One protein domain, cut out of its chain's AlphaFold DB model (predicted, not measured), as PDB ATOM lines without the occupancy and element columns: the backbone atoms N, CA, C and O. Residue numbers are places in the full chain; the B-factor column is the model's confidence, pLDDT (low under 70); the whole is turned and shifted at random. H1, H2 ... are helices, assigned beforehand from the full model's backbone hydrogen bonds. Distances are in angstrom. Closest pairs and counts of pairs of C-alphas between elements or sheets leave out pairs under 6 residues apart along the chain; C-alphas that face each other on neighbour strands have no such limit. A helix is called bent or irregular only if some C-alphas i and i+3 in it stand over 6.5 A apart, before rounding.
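AT A GLANCE: This is residues 146 to 218 of the 227 residues of an uncharacterized protein of Rhizobium radiobacter (UniProt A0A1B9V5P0). A long bent helix, H2, and a second helix, H1, form a loose V-like rod; residues 209 to 218 of H2 stick out at one end, and the loop around Gly 178 makes the other. The printed part has 73 residues with two named helices, H1 then H2, and no named strand: all helix. It is only just extended, close to loose: radius of gyration of the C-alphas 17.0 A, spans 59 by 22 by 12 A.

HOW THE PARTS SIT: Look first at H2, residues 192 to 218, assigned as one helix by its hydrogen bonds but bent: C-alphas 199 and 202 are 7.2 A apart. Its arms H2a, residues 192 to 199, and H2b, residues 202 to 218, stand at a steep tilt of 55 degrees. H2b is irregular, with C-alphas 206 and 209 6.7 A apart. H1, residues 152 to 168, is close but not clearly touching H2a; their closest C-alphas, Tyr 162 and Trp 192, are 6.5 A apart. They run opposite ways at a tilt of 36 degrees, only just steep. H1 and H2b are apart. Every O i to N i+4 pair is within hydrogen-bond range in H1 and H2a, 10 of 13 in H2b.

IN THESE COORDINATES: Find C-alpha 152 at (-8.513, 42.357, -43.889); H1 runs 24.5 A from there. H2a spans 10.5 A; H2b spans 22.9 A, to C-alpha 218 at (-5.047, 22.990, -18.293).

THE WHOLE: The C-alphas farthest apart, Gly 178 and Asp 218, are 59.2 A apart. The printed part has no cut; the link of residues 169 to 191 is long. Residues 146 to 147, 184 to 187 and 189 have pLDDT under 70.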
ATOM      1  N   GLU A 146     -12.075  39.454 -31.281       60.72
ATOM      2  CA  GLU A 146     -11.727  39.449 -32.702       60.72
ATOM      3  C   GLU A 146     -10.303  39.980 -32.834       60.72
ATOM      4  O   GLU A 146     -10.010  41.086 -32.373       60.72
ATOM      5  N   PHE A 147      -9.410  39.169 -33.401       69.88
ATOM      6  CA  PHE A 147      -8.016  39.528 -33.643       69.88
ATOM      7  C   PHE A 147      -7.965  40.567 -34.770       69.88
ATOM      8  O   PHE A 147      -7.461  40.319 -35.865       69.88
ATOM      9  N   SER A 148      -8.566  41.724 -34.504       73.69
ATOM     10  CA  SER A 148      -8.924  42.771 -35.449       73.69
ATOM     11  C   SER A 148      -7.697  43.272 -36.195       73.69
ATOM     12  O   SER A 148      -7.791  43.595 -37.375       73.69
ATOM     13  N   GLU A 149      -6.524  43.238 -35.560       83.00
ATOM     14  CA  GLU A 149      -5.236  43.589 -36.162       83.00
ATOM     15  C   GLU A 149      -4.862  42.751 -37.394       83.00
ATOM     16  O   GLU A 149      -4.189  43.263 -38.291       83.00
ATOM     17  N   PHE A 150      -5.322  41.500 -37.470       87.44
ATOM     18  CA  PHE A 150      -5.123  40.603 -38.618       87.44
ATOM     19  C   PHE A 150      -6.304  40.628 -39.597       87.44
ATOM     20  O   PHE A 150      -6.261  39.990 -40.653       87.44
ATOM     21  N   GLY A 151      -7.363  41.372 -39.268       85.44
ATOM     22  CA  GLY A 151      -8.520  41.573 -40.127       85.44
ATOM     23  C   GLY A 151      -8.144  42.277 -41.431       85.44
ATOM     24  O   GLY A 151      -7.305  43.180 -41.456       85.44
ATOM     25  N   ILE A 152      -8.813  41.890 -42.523       86.50
ATOM     26  CA  ILE A 152      -8.513  42.357 -43.889       86.50
ATOM     27  C   ILE A 152      -8.464  43.893 -43.968       86.50
ATOM     28  O   ILE A 152      -7.554  44.443 -44.581       86.50
ATOM     29  N   GLY A 153      -9.401  44.590 -43.315       87.38
ATOM     30  CA  GLY A 153      -9.458  46.057 -43.327       87.38
ATOM     31  C   GLY A 153      -8.231  46.726 -42.700       87.38
ATOM     32  O   GLY A 153      -7.649  47.623 -43.308       87.38
ATOM     33  N   ASN A 154      -7.796  46.261 -41.527       89.12
ATOM     34  CA  ASN A 154      -6.650  46.836 -40.818       89.12
ATOM     35  C   ASN A 154      -5.333  46.553 -41.544       89.12
ATOM     36  O   ASN A 154      -4.496  47.442 -41.683       89.12
ATOM     37  N   VAL A 155      -5.191  45.349 -42.097       91.69
ATOM     38  CA  VAL A 155      -4.016  44.952 -42.886       91.69
ATOM     39  C   VAL A 155      -3.935  45.754 -44.183       91.69
ATOM     40  O   VAL A 155      -2.864  46.235 -44.546       91.69
ATOM     41  N   HIS A 156      -5.065  45.957 -44.867       91.81
ATOM     42  CA  HIS A 156      -5.121  46.812 -46.053       91.81
ATOM     43  C   HIS A 156      -4.771  48.264 -45.722       91.81
ATOM     44  O   HIS A 156      -4.075  48.907 -46.505       91.81
ATOM     45  N   ASN A 157      -5.210  48.770 -44.567       90.00
ATOM     46  CA  ASN A 157      -4.862  50.112 -44.118       90.00
ATOM     47  C   ASN A 157      -3.356  50.243 -43.836       90.00
ATOM     48  O   ASN A 157      -2.719  51.150 -44.347       90.00
ATOM     49  N   ARG A 158      -2.735  49.308 -43.105       90.62
ATOM     50  CA  ARG A 158      -1.277  49.348 -42.881       90.62
ATOM     51  C   ARG A 158      -0.488  49.228 -44.188       90.62
ATOM     52  O   ARG A 158       0.433  50.006 -44.418       90.62
ATOM     53  N   LEU A 159      -0.896  48.329 -45.090       91.25
ATOM     54  CA  LEU A 159      -0.291  48.204 -46.422       91.25
ATOM     55  C   LEU A 159      -0.420  49.479 -47.257       91.25
ATOM     56  O   LEU A 159       0.527  49.829 -47.961       91.25
ATOM     57  N   SER A 160      -1.562  50.169 -47.202       89.12
ATOM     58  CA  SER A 160      -1.740  51.427 -47.932       89.12
ATOM     59  C   SER A 160      -0.798  52.505 -47.396       89.12
ATOM     60  O   SER A 160      -0.156  53.181 -48.195       89.12
ATOM     61  N   LEU A 161      -0.626  52.592 -46.073       88.75
ATOM     62  CA  LEU A 161       0.344  53.485 -45.439       88.75
ATOM     63  C   LEU A 161       1.770  53.163 -45.910       88.75
ATOM     64  O   LEU A 161       2.477  54.060 -46.373       88.75
ATOM     65  N   TYR A 162       2.181  51.892 -45.862       89.94
ATOM     66  CA  TYR A 162       3.501  51.460 -46.332       89.94
ATOM     67  C   TYR A 162       3.732  51.866 -47.790       89.94
ATOM     68  O   TYR A 162       4.697  52.568 -48.089       89.94
ATOM     69  N   LEU A 163       2.806  51.535 -48.690       89.31
ATOM     70  CA  LEU A 163       2.902  51.913 -50.101       89.31
ATOM     71  C   LEU A 163       2.952  53.432 -50.306       89.31
ATOM     72  O   LEU A 163       3.770  53.911 -51.087       89.31
ATOM     73  N   SER A 164       2.136  54.195 -49.577       86.81
ATOM     74  CA  SER A 164       2.185  55.657 -49.600       86.81
ATOM     75  C   SER A 164       3.556  56.200 -49.182       86.81
ATOM     76  O   SER A 164       4.066  57.092 -49.855       86.81
ATOM     77  N   SER A 165       4.189  55.630 -48.149       86.56
ATOM     78  CA  SER A 165       5.548  56.024 -47.735       86.56
ATOM     79  C   SER A 165       6.615  55.693 -48.788       86.56
ATOM     80  O   SER A 165       7.555  56.458 -48.976       86.56
ATOM     81  N   ALA A 166       6.457  54.597 -49.547       86.44
ATOM     82  CA  ALA A 166       7.348  54.309 -50.673       86.44
ATOM     83  C   ALA A 166       7.205  55.347 -51.791       86.44
ATOM     84  O   ALA A 166       8.210  55.755 -52.371       86.44
ATOM     85  N   PHE A 167       5.988  55.808 -52.088       84.94
ATOM     86  CA  PHE A 167       5.778  56.814 -53.132       84.94
ATOM     87  C   PHE A 167       6.319  58.199 -52.767       84.94
ATOM     88  O   PHE A 167       6.703  58.942 -53.667       84.94
ATOM     89  N   GLU A 168       6.443  58.530 -51.481       78.69
ATOM     90  CA  GLU A 168       7.103  59.767 -51.034       78.69
ATOM     91  C   GLU A 168       8.570  59.840 -51.501       78.69
ATOM     92  O   GLU A 168       9.061  60.907 -51.872       78.69
ATOM     93  N   SER A 169       9.249  58.690 -51.613       75.06
ATOM     94  CA  SER A 169      10.631  58.620 -52.112       75.06
ATOM     95  C   SER A 169      10.796  59.011 -53.587       75.06
ATOM     96  O   SER A 169      11.917  59.261 -54.028       75.06
ATOM     97  N   LEU A 170       9.700  59.117 -54.351       80.44
ATOM     98  CA  LEU A 170       9.743  59.574 -55.741       80.44
ATOM     99  C   LEU A 170      10.114  61.061 -55.867       80.44
ATOM    100  O   LEU A 170      10.383  61.516 -56.977       80.44
ATOM    101  N   GLY A 171      10.126  61.820 -54.762       72.88
ATOM    102  CA  GLY A 171      10.513  63.234 -54.761       72.88
ATOM    103  C   GLY A 171       9.572  64.117 -55.583       72.88
ATOM    104  O   GLY A 171       9.966  65.184 -56.053       72.88
ATOM    105  N   LEU A 172       8.340  63.654 -55.801       77.50
ATOM    106  CA  LEU A 172       7.296  64.435 -56.446       77.50
ATOM    107  C   LEU A 172       6.788  65.479 -55.447       77.50
ATOM    108  O   LEU A 172       6.558  65.167 -54.282       77.50
ATOM    109  N   ASN A 173       6.580  66.710 -55.914       72.19
ATOM    110  CA  ASN A 173       6.000  67.779 -55.089       72.19
ATOM    111  C   ASN A 173       4.495  67.580 -54.828       72.19
ATOM    112  O   ASN A 173       3.903  68.333 -54.061       72.19
ATOM    113  N   ASP A 174       3.894  66.570 -55.461       79.06
ATOM    114  CA  ASP A 174       2.467  66.279 -55.444       79.06
ATOM    115  C   ASP A 174       2.216  64.833 -55.002       79.06
ATOM    116  O   ASP A 174       3.018  63.931 -55.251       79.06
ATOM    117  N   ASN A 175       1.041  64.579 -54.421       83.19
ATOM    118  CA  ASN A 175       0.619  63.236 -54.002       83.19
ATOM    119  C   ASN A 175      -0.046  62.439 -55.136       83.19
ATOM    120  O   ASN A 175      -1.000  61.685 -54.914       83.19
ATOM    121  N   HIS A 176       0.397  62.662 -56.372       85.12
ATOM    122  CA  HIS A 176      -0.148  61.974 -57.529       85.12
ATOM    123  C   HIS A 176       0.876  61.777 -58.646       85.12
ATOM    124  O   HIS A 176       1.765  62.596 -58.877       85.12
ATOM    125  N   LEU A 177       0.668  60.727 -59.431       84.56
ATOM    126  CA  LEU A 177       1.349  60.475 -60.692       84.56
ATOM    127  C   LEU A 177       0.292  60.143 -61.750       84.56
ATOM    128  O   LEU A 177      -0.238  59.031 -61.805       84.56
ATOM    129  N   GLY A 178      -0.042  61.130 -62.585       86.25
ATOM    130  CA  GLY A 178      -1.133  61.005 -63.550       86.25
ATOM    131  C   GLY A 178      -2.470  60.742 -62.852       86.25
ATOM    132  O   GLY A 178      -2.963  61.588 -62.115       86.25
ATOM    133  N   GLN A 179      -3.059  59.569 -63.094       89.38
ATOM    134  CA  GLN A 179      -4.328  59.153 -62.481       89.38
ATOM    135  C   GLN A 179      -4.160  58.467 -61.117       89.38
ATOM    136  O   GLN A 179      -5.149  58.222 -60.431       89.38
ATOM    137  N   ILE A 180      -2.931  58.121 -60.733       86.31
ATOM    138  CA  ILE A 180      -2.647  57.450 -59.466       86.31
ATOM    139  C   ILE A 180      -2.489  58.522 -58.396       86.31
ATOM    140  O   ILE A 180      -1.633  59.391 -58.530       86.31
ATOM    141  N   THR A 181      -3.287  58.450 -57.337       86.25
ATOM    142  CA  THR A 181      -3.217  59.350 -56.182       86.25
ATOM    143  C   THR A 181      -2.927  58.555 -54.916       86.25
ATOM    144  O   THR A 181      -3.336  57.400 -54.776       86.25
ATOM    145  N   TRP A 182      -2.214  59.167 -53.979       86.56
ATOM    146  CA  TRP A 182      -1.985  58.616 -52.647       86.56
ATOM    147  C   TRP A 182      -2.141  59.709 -51.591       86.56
ATOM    148  O   TRP A 182      -2.271  60.889 -51.904       86.56
ATOM    149  N   HIS A 183      -2.177  59.320 -50.321       80.06
ATOM    150  CA  HIS A 183      -2.134  60.276 -49.219       80.06
ATOM    151  C   HIS A 183      -0.674  60.472 -48.806       80.06
ATOM    152  O   HIS A 183       0.053  59.488 -48.662       80.06
ATOM    153  N   SER A 184      -0.241  61.723 -48.616       69.12
ATOM    154  CA  SER A 184       1.042  61.995 -47.959       69.12
ATOM    155  C   SER A 184       0.964  61.460 -46.533       69.12
ATOM    156  O   SER A 184       0.085  61.861 -45.769       69.12
ATOM    157  N   ASN A 185       1.853  60.529 -46.198       66.94
ATOM    158  CA  ASN A 185       1.947  59.943 -44.868       66.94
ATOM    159  C   ASN A 185       3.379  60.090 -44.346       66.94
ATOM    160  O   ASN A 185       4.098  59.093 -44.268       66.94
ATOM    161  N   PRO A 186       3.770  61.300 -43.904       60.03
ATOM    162  CA  PRO A 186       5.113  61.570 -43.384       60.03
ATOM    163  C   PRO A 186       5.405  60.868 -42.037       60.03
ATOM    164  O   PRO A 186       6.394  61.164 -41.374       60.03
ATOM    165  N   GLY A 187       4.517  59.975 -41.582       59.00
ATOM    166  CA  GLY A 187       4.494  59.416 -40.231       59.00
ATOM    167  C   GLY A 187       5.009  57.984 -40.081       59.00
ATOM    168  O   GLY A 187       5.074  57.507 -38.952       59.00
ATOM    169  N   ILE A 188       5.372  57.277 -41.160       70.06
ATOM    170  CA  ILE A 188       5.988  55.946 -41.025       70.06
ATOM    171  C   ILE A 188       7.485  56.131 -40.814       70.06
ATOM    172  O   ILE A 188       8.271  56.185 -41.756       70.06
ATOM    173  N   SER A 189       7.883  56.251 -39.550       67.62
ATOM    174  CA  SER A 189       9.288  56.210 -39.160       67.62
ATOM    175  C   SER A 189       9.776  54.761 -39.089       67.62
ATOM    176  O   SER A 189       9.112  53.913 -38.491       67.62
ATOM    177  N   GLY A 190      10.957  54.483 -39.641       78.50
ATOM    178  CA  GLY A 190      11.590  53.162 -39.570       78.50
ATOM    179  C   GLY A 190      11.158  52.202 -40.680       78.50
ATOM    180  O   GLY A 190      10.535  52.588 -41.668       78.50
ATOM    181  N   SER A 191      11.535  50.932 -40.546       88.56
ATOM    182  CA  SER A 191      11.240  49.919 -41.563       88.56
ATOM    183  C   SER A 191       9.788  49.429 -41.483       88.56
ATOM    184  O   SER A 191       9.169  49.405 -40.416       88.56
ATOM    185  N   TRP A 192       9.221  48.985 -42.610       91.19
ATOM    186  CA  TRP A 192       7.859  48.423 -42.634       91.19
ATOM    187  C   TRP A 192       7.723  47.189 -41.735       91.19
ATOM    188  O   TRP A 192       6.688  46.997 -41.108       91.19
ATOM    189  N   ASN A 193       8.783  46.385 -41.622       93.00
ATOM    190  CA  ASN A 193       8.814  45.207 -40.757       93.00
ATOM    191  C   ASN A 193       8.717  45.570 -39.265       93.00
ATOM    192  O   ASN A 193       7.961  44.945 -38.524       93.00
ATOM    193  N   GLU A 194       9.459  46.586 -38.818       91.44
ATOM    194  CA  GLU A 194       9.391  47.055 -37.427       91.44
ATOM    195  C   GLU A 194       7.999  47.582 -37.091       91.44
ATOM    196  O   GLU A 194       7.449  47.238 -36.046       91.44
ATOM    197  N   ASN A 195       7.404  48.354 -38.003       90.56
ATOM    198  CA  ASN A 195       6.050  48.868 -37.833       90.56
ATOM    199  C   ASN A 195       5.016  47.732 -37.776       90.56
ATOM    200  O   ASN A 195       4.193  47.714 -36.864       90.56
ATOM    201  N   GLU A 196       5.085  46.747 -38.678       92.69
ATOM    202  CA  GLU A 196       4.156  45.607 -38.672       92.69
ATOM    203  C   GLU A 196       4.320  44.754 -37.405       92.69
ATOM    204  O   GLU A 196       3.336  44.358 -36.778       92.69
ATOM    205  N   THR A 197       5.562  44.521 -36.973       91.19
ATOM    206  CA  THR A 197       5.858  43.805 -35.724       91.19
ATOM    207  C   THR A 197       5.322  44.573 -34.515       91.19
ATOM    208  O   THR A 197       4.707  43.984 -33.626       91.19
ATOM    209  N   GLY A 198       5.498  45.895 -34.483       88.44
ATOM    210  CA  GLY A 198       4.971  46.760 -33.429       88.44
ATOM    211  C   GLY A 198       3.443  46.730 -33.355       88.44
ATOM    212  O   GLY A 198       2.892  46.601 -32.264       88.44
ATOM    213  N   SER A 199       2.759  46.768 -34.502       87.25
ATOM    214  CA  SER A 199       1.292  46.728 -34.566       87.25
ATOM    215  C   SER A 199       0.696  45.369 -34.183       87.25
ATOM    216  O   SER A 199      -0.402  45.317 -33.639       87.25
ATOM    217  N   THR A 200       1.398  44.261 -34.444       89.56
ATOM    218  CA  THR A 200       0.814  42.910 -34.321       89.56
ATOM    219  C   THR A 200       1.328  42.087 -33.140       89.56
ATOM    220  O   THR A 200       0.626  41.187 -32.674       89.56
ATOM    221  N   SER A 201       2.518  42.385 -32.609       87.75
ATOM    222  CA  SER A 201       3.168  41.577 -31.561       87.75
ATOM    223  C   SER A 201       2.356  41.472 -30.269       87.75
ATOM    224  O   SER A 201       2.300  40.397 -29.669       87.75
ATOM    225  N   GLY A 202       1.681  42.550 -29.859       84.56
ATOM    226  CA  GLY A 202       0.805  42.546 -28.685       84.56
ATOM    227  C   GLY A 202      -0.364  41.573 -28.839       84.56
ATOM    228  O   GLY A 202      -0.603  40.748 -27.961       84.56
ATOM    229  N   SER A 203      -1.040  41.610 -29.987       84.38
ATOM    230  CA  SER A 203      -2.175  40.730 -30.290       84.38
ATOM    231  C   SER A 203      -1.744  39.279 -30.509       84.38
ATOM    232  O   SER A 203      -2.389  38.353 -30.018       84.38
ATOM    233  N   PHE A 204      -0.631  39.052 -31.206       87.00
ATOM    234  CA  PHE A 204      -0.156  37.700 -31.498       87.00
ATOM    235  C   PHE A 204       0.553  37.053 -30.304       87.00
ATOM    236  O   PHE A 204       0.107  36.035 -29.785       87.00
ATOM    237  N   GLY A 205       1.646  37.644 -29.827       84.44
ATOM    238  CA  GLY A 205       2.418  37.084 -28.719       84.44
ATOM    239  C   GLY A 205       1.749  37.306 -27.363       84.44
ATOM    240  O   GLY A 205       1.721  36.408 -26.528       84.44
ATOM    241  N   GLY A 206       1.200  38.500 -27.138       82.88
ATOM    242  CA  GLY A 206       0.639  38.890 -25.843       82.88
ATOM    243  C   GLY A 206      -0.740  38.307 -25.540       82.88
ATOM    244  O   GLY A 206      -1.046  38.107 -24.365       82.88
ATOM    245  N   VAL A 207      -1.544  38.012 -26.566       83.25
ATOM    246  CA  VAL A 207      -2.903  37.469 -26.401       83.25
ATOM    247  C   VAL A 207      -3.001  36.054 -26.958       83.25
ATOM    248  O   VAL A 207      -3.288  35.127 -26.205       83.25
ATOM    249  N   PHE A 208      -2.735  35.864 -28.252       87.06
ATOM    250  CA  PHE A 208      -2.981  34.582 -28.912       87.06
ATOM    251  C   PHE A 208      -2.082  33.449 -28.399       87.06
ATOM    252  O   PHE A 208      -2.601  32.461 -27.884       87.06
ATOM    253  N   LEU A 209      -0.754  33.593 -28.468       89.81
ATOM    254  CA  LEU A 209       0.170  32.534 -28.036       89.81
ATOM    255  C   LEU A 209       0.059  32.238 -26.537       89.81
ATOM    256  O   LEU A 209      -0.065  31.081 -26.153       89.81
ATOM    257  N   ARG A 210      -0.016  33.271 -25.688       86.81
ATOM    258  CA  ARG A 210      -0.242  33.076 -24.243       86.81
ATOM    259  C   ARG A 210      -1.577  32.398 -23.934       86.81
ATOM    260  O   ARG A 210      -1.672  31.661 -22.956       86.81
ATOM    261  N   GLY A 211      -2.606  32.657 -24.741       86.38
ATOM    262  CA  GLY A 211      -3.891  31.968 -24.654       86.38
ATOM    263  C   GLY A 211      -3.756  30.474 -24.946       86.38
ATOM    264  O   GLY A 211      -4.278  29.665 -24.183       86.38
ATOM    265  N   ILE A 212      -2.997  30.114 -25.989       89.62
ATOM    266  CA  ILE A 212      -2.652  28.717 -26.292       89.62
ATOM    267  C   ILE A 212      -1.913  28.089 -25.108       89.62
ATOM    268  O   ILE A 212      -2.357  27.056 -24.612       89.62
ATOM    269  N   ASP A 213      -0.841  28.722 -24.625       90.94
ATOM    270  CA  ASP A 213      -0.016  28.186 -23.535       90.94
ATOM    271  C   ASP A 213      -0.847  27.908 -22.277       90.94
ATOM    272  O   ASP A 213      -0.713  26.856 -21.656       90.94
ATOM    273  N   ARG A 214      -1.762  28.821 -21.925       87.62
ATOM    274  CA  ARG A 214      -2.657  28.648 -20.775       87.62
ATOM    275  C   ARG A 214      -3.567  27.430 -20.930       87.62
ATOM    276  O   ARG A 214      -3.714  26.663 -19.988       87.62
ATOM    277  N   ILE A 215      -4.171  27.257 -22.103       89.25
ATOM    278  CA  ILE A 215      -5.073  26.128 -22.363       89.25
ATOM    279  C   ILE A 215      -4.298  24.812 -22.367       89.25
ATOM    280  O   ILE A 215      -4.791  23.824 -21.836       89.25
ATOM    281  N   LEU A 216      -3.087  24.795 -22.930       90.25
ATOM    282  CA  LEU A 216      -2.243  23.601 -22.948       90.25
ATOM    283  C   LEU A 216      -1.833  23.145 -21.543       90.25
ATOM    284  O   LEU A 216      -1.745  21.946 -21.324       90.25
ATOM    285  N   VAL A 217      -1.632  24.064 -20.591       87.25
ATOM    286  CA  VAL A 217      -1.373  23.712 -19.180       87.25
ATOM    287  C   VAL A 217      -2.589  23.045 -18.527       87.25
ATOM    288  O   VAL A 217      -2.430  22.128 -17.725       87.25
ATOM    289  N   ASP A 218      -3.796  23.499 -18.867       81.19
ATOM    290  CA  ASP A 218      -5.047  22.990 -18.293       81.19
ATOM    291  C   ASP A 218      -5.537  21.694 -18.976       81.19
ATOM    292  O   ASP A 218      -6.415  21.004 -18.450       81.19
TER     293      ASP A 218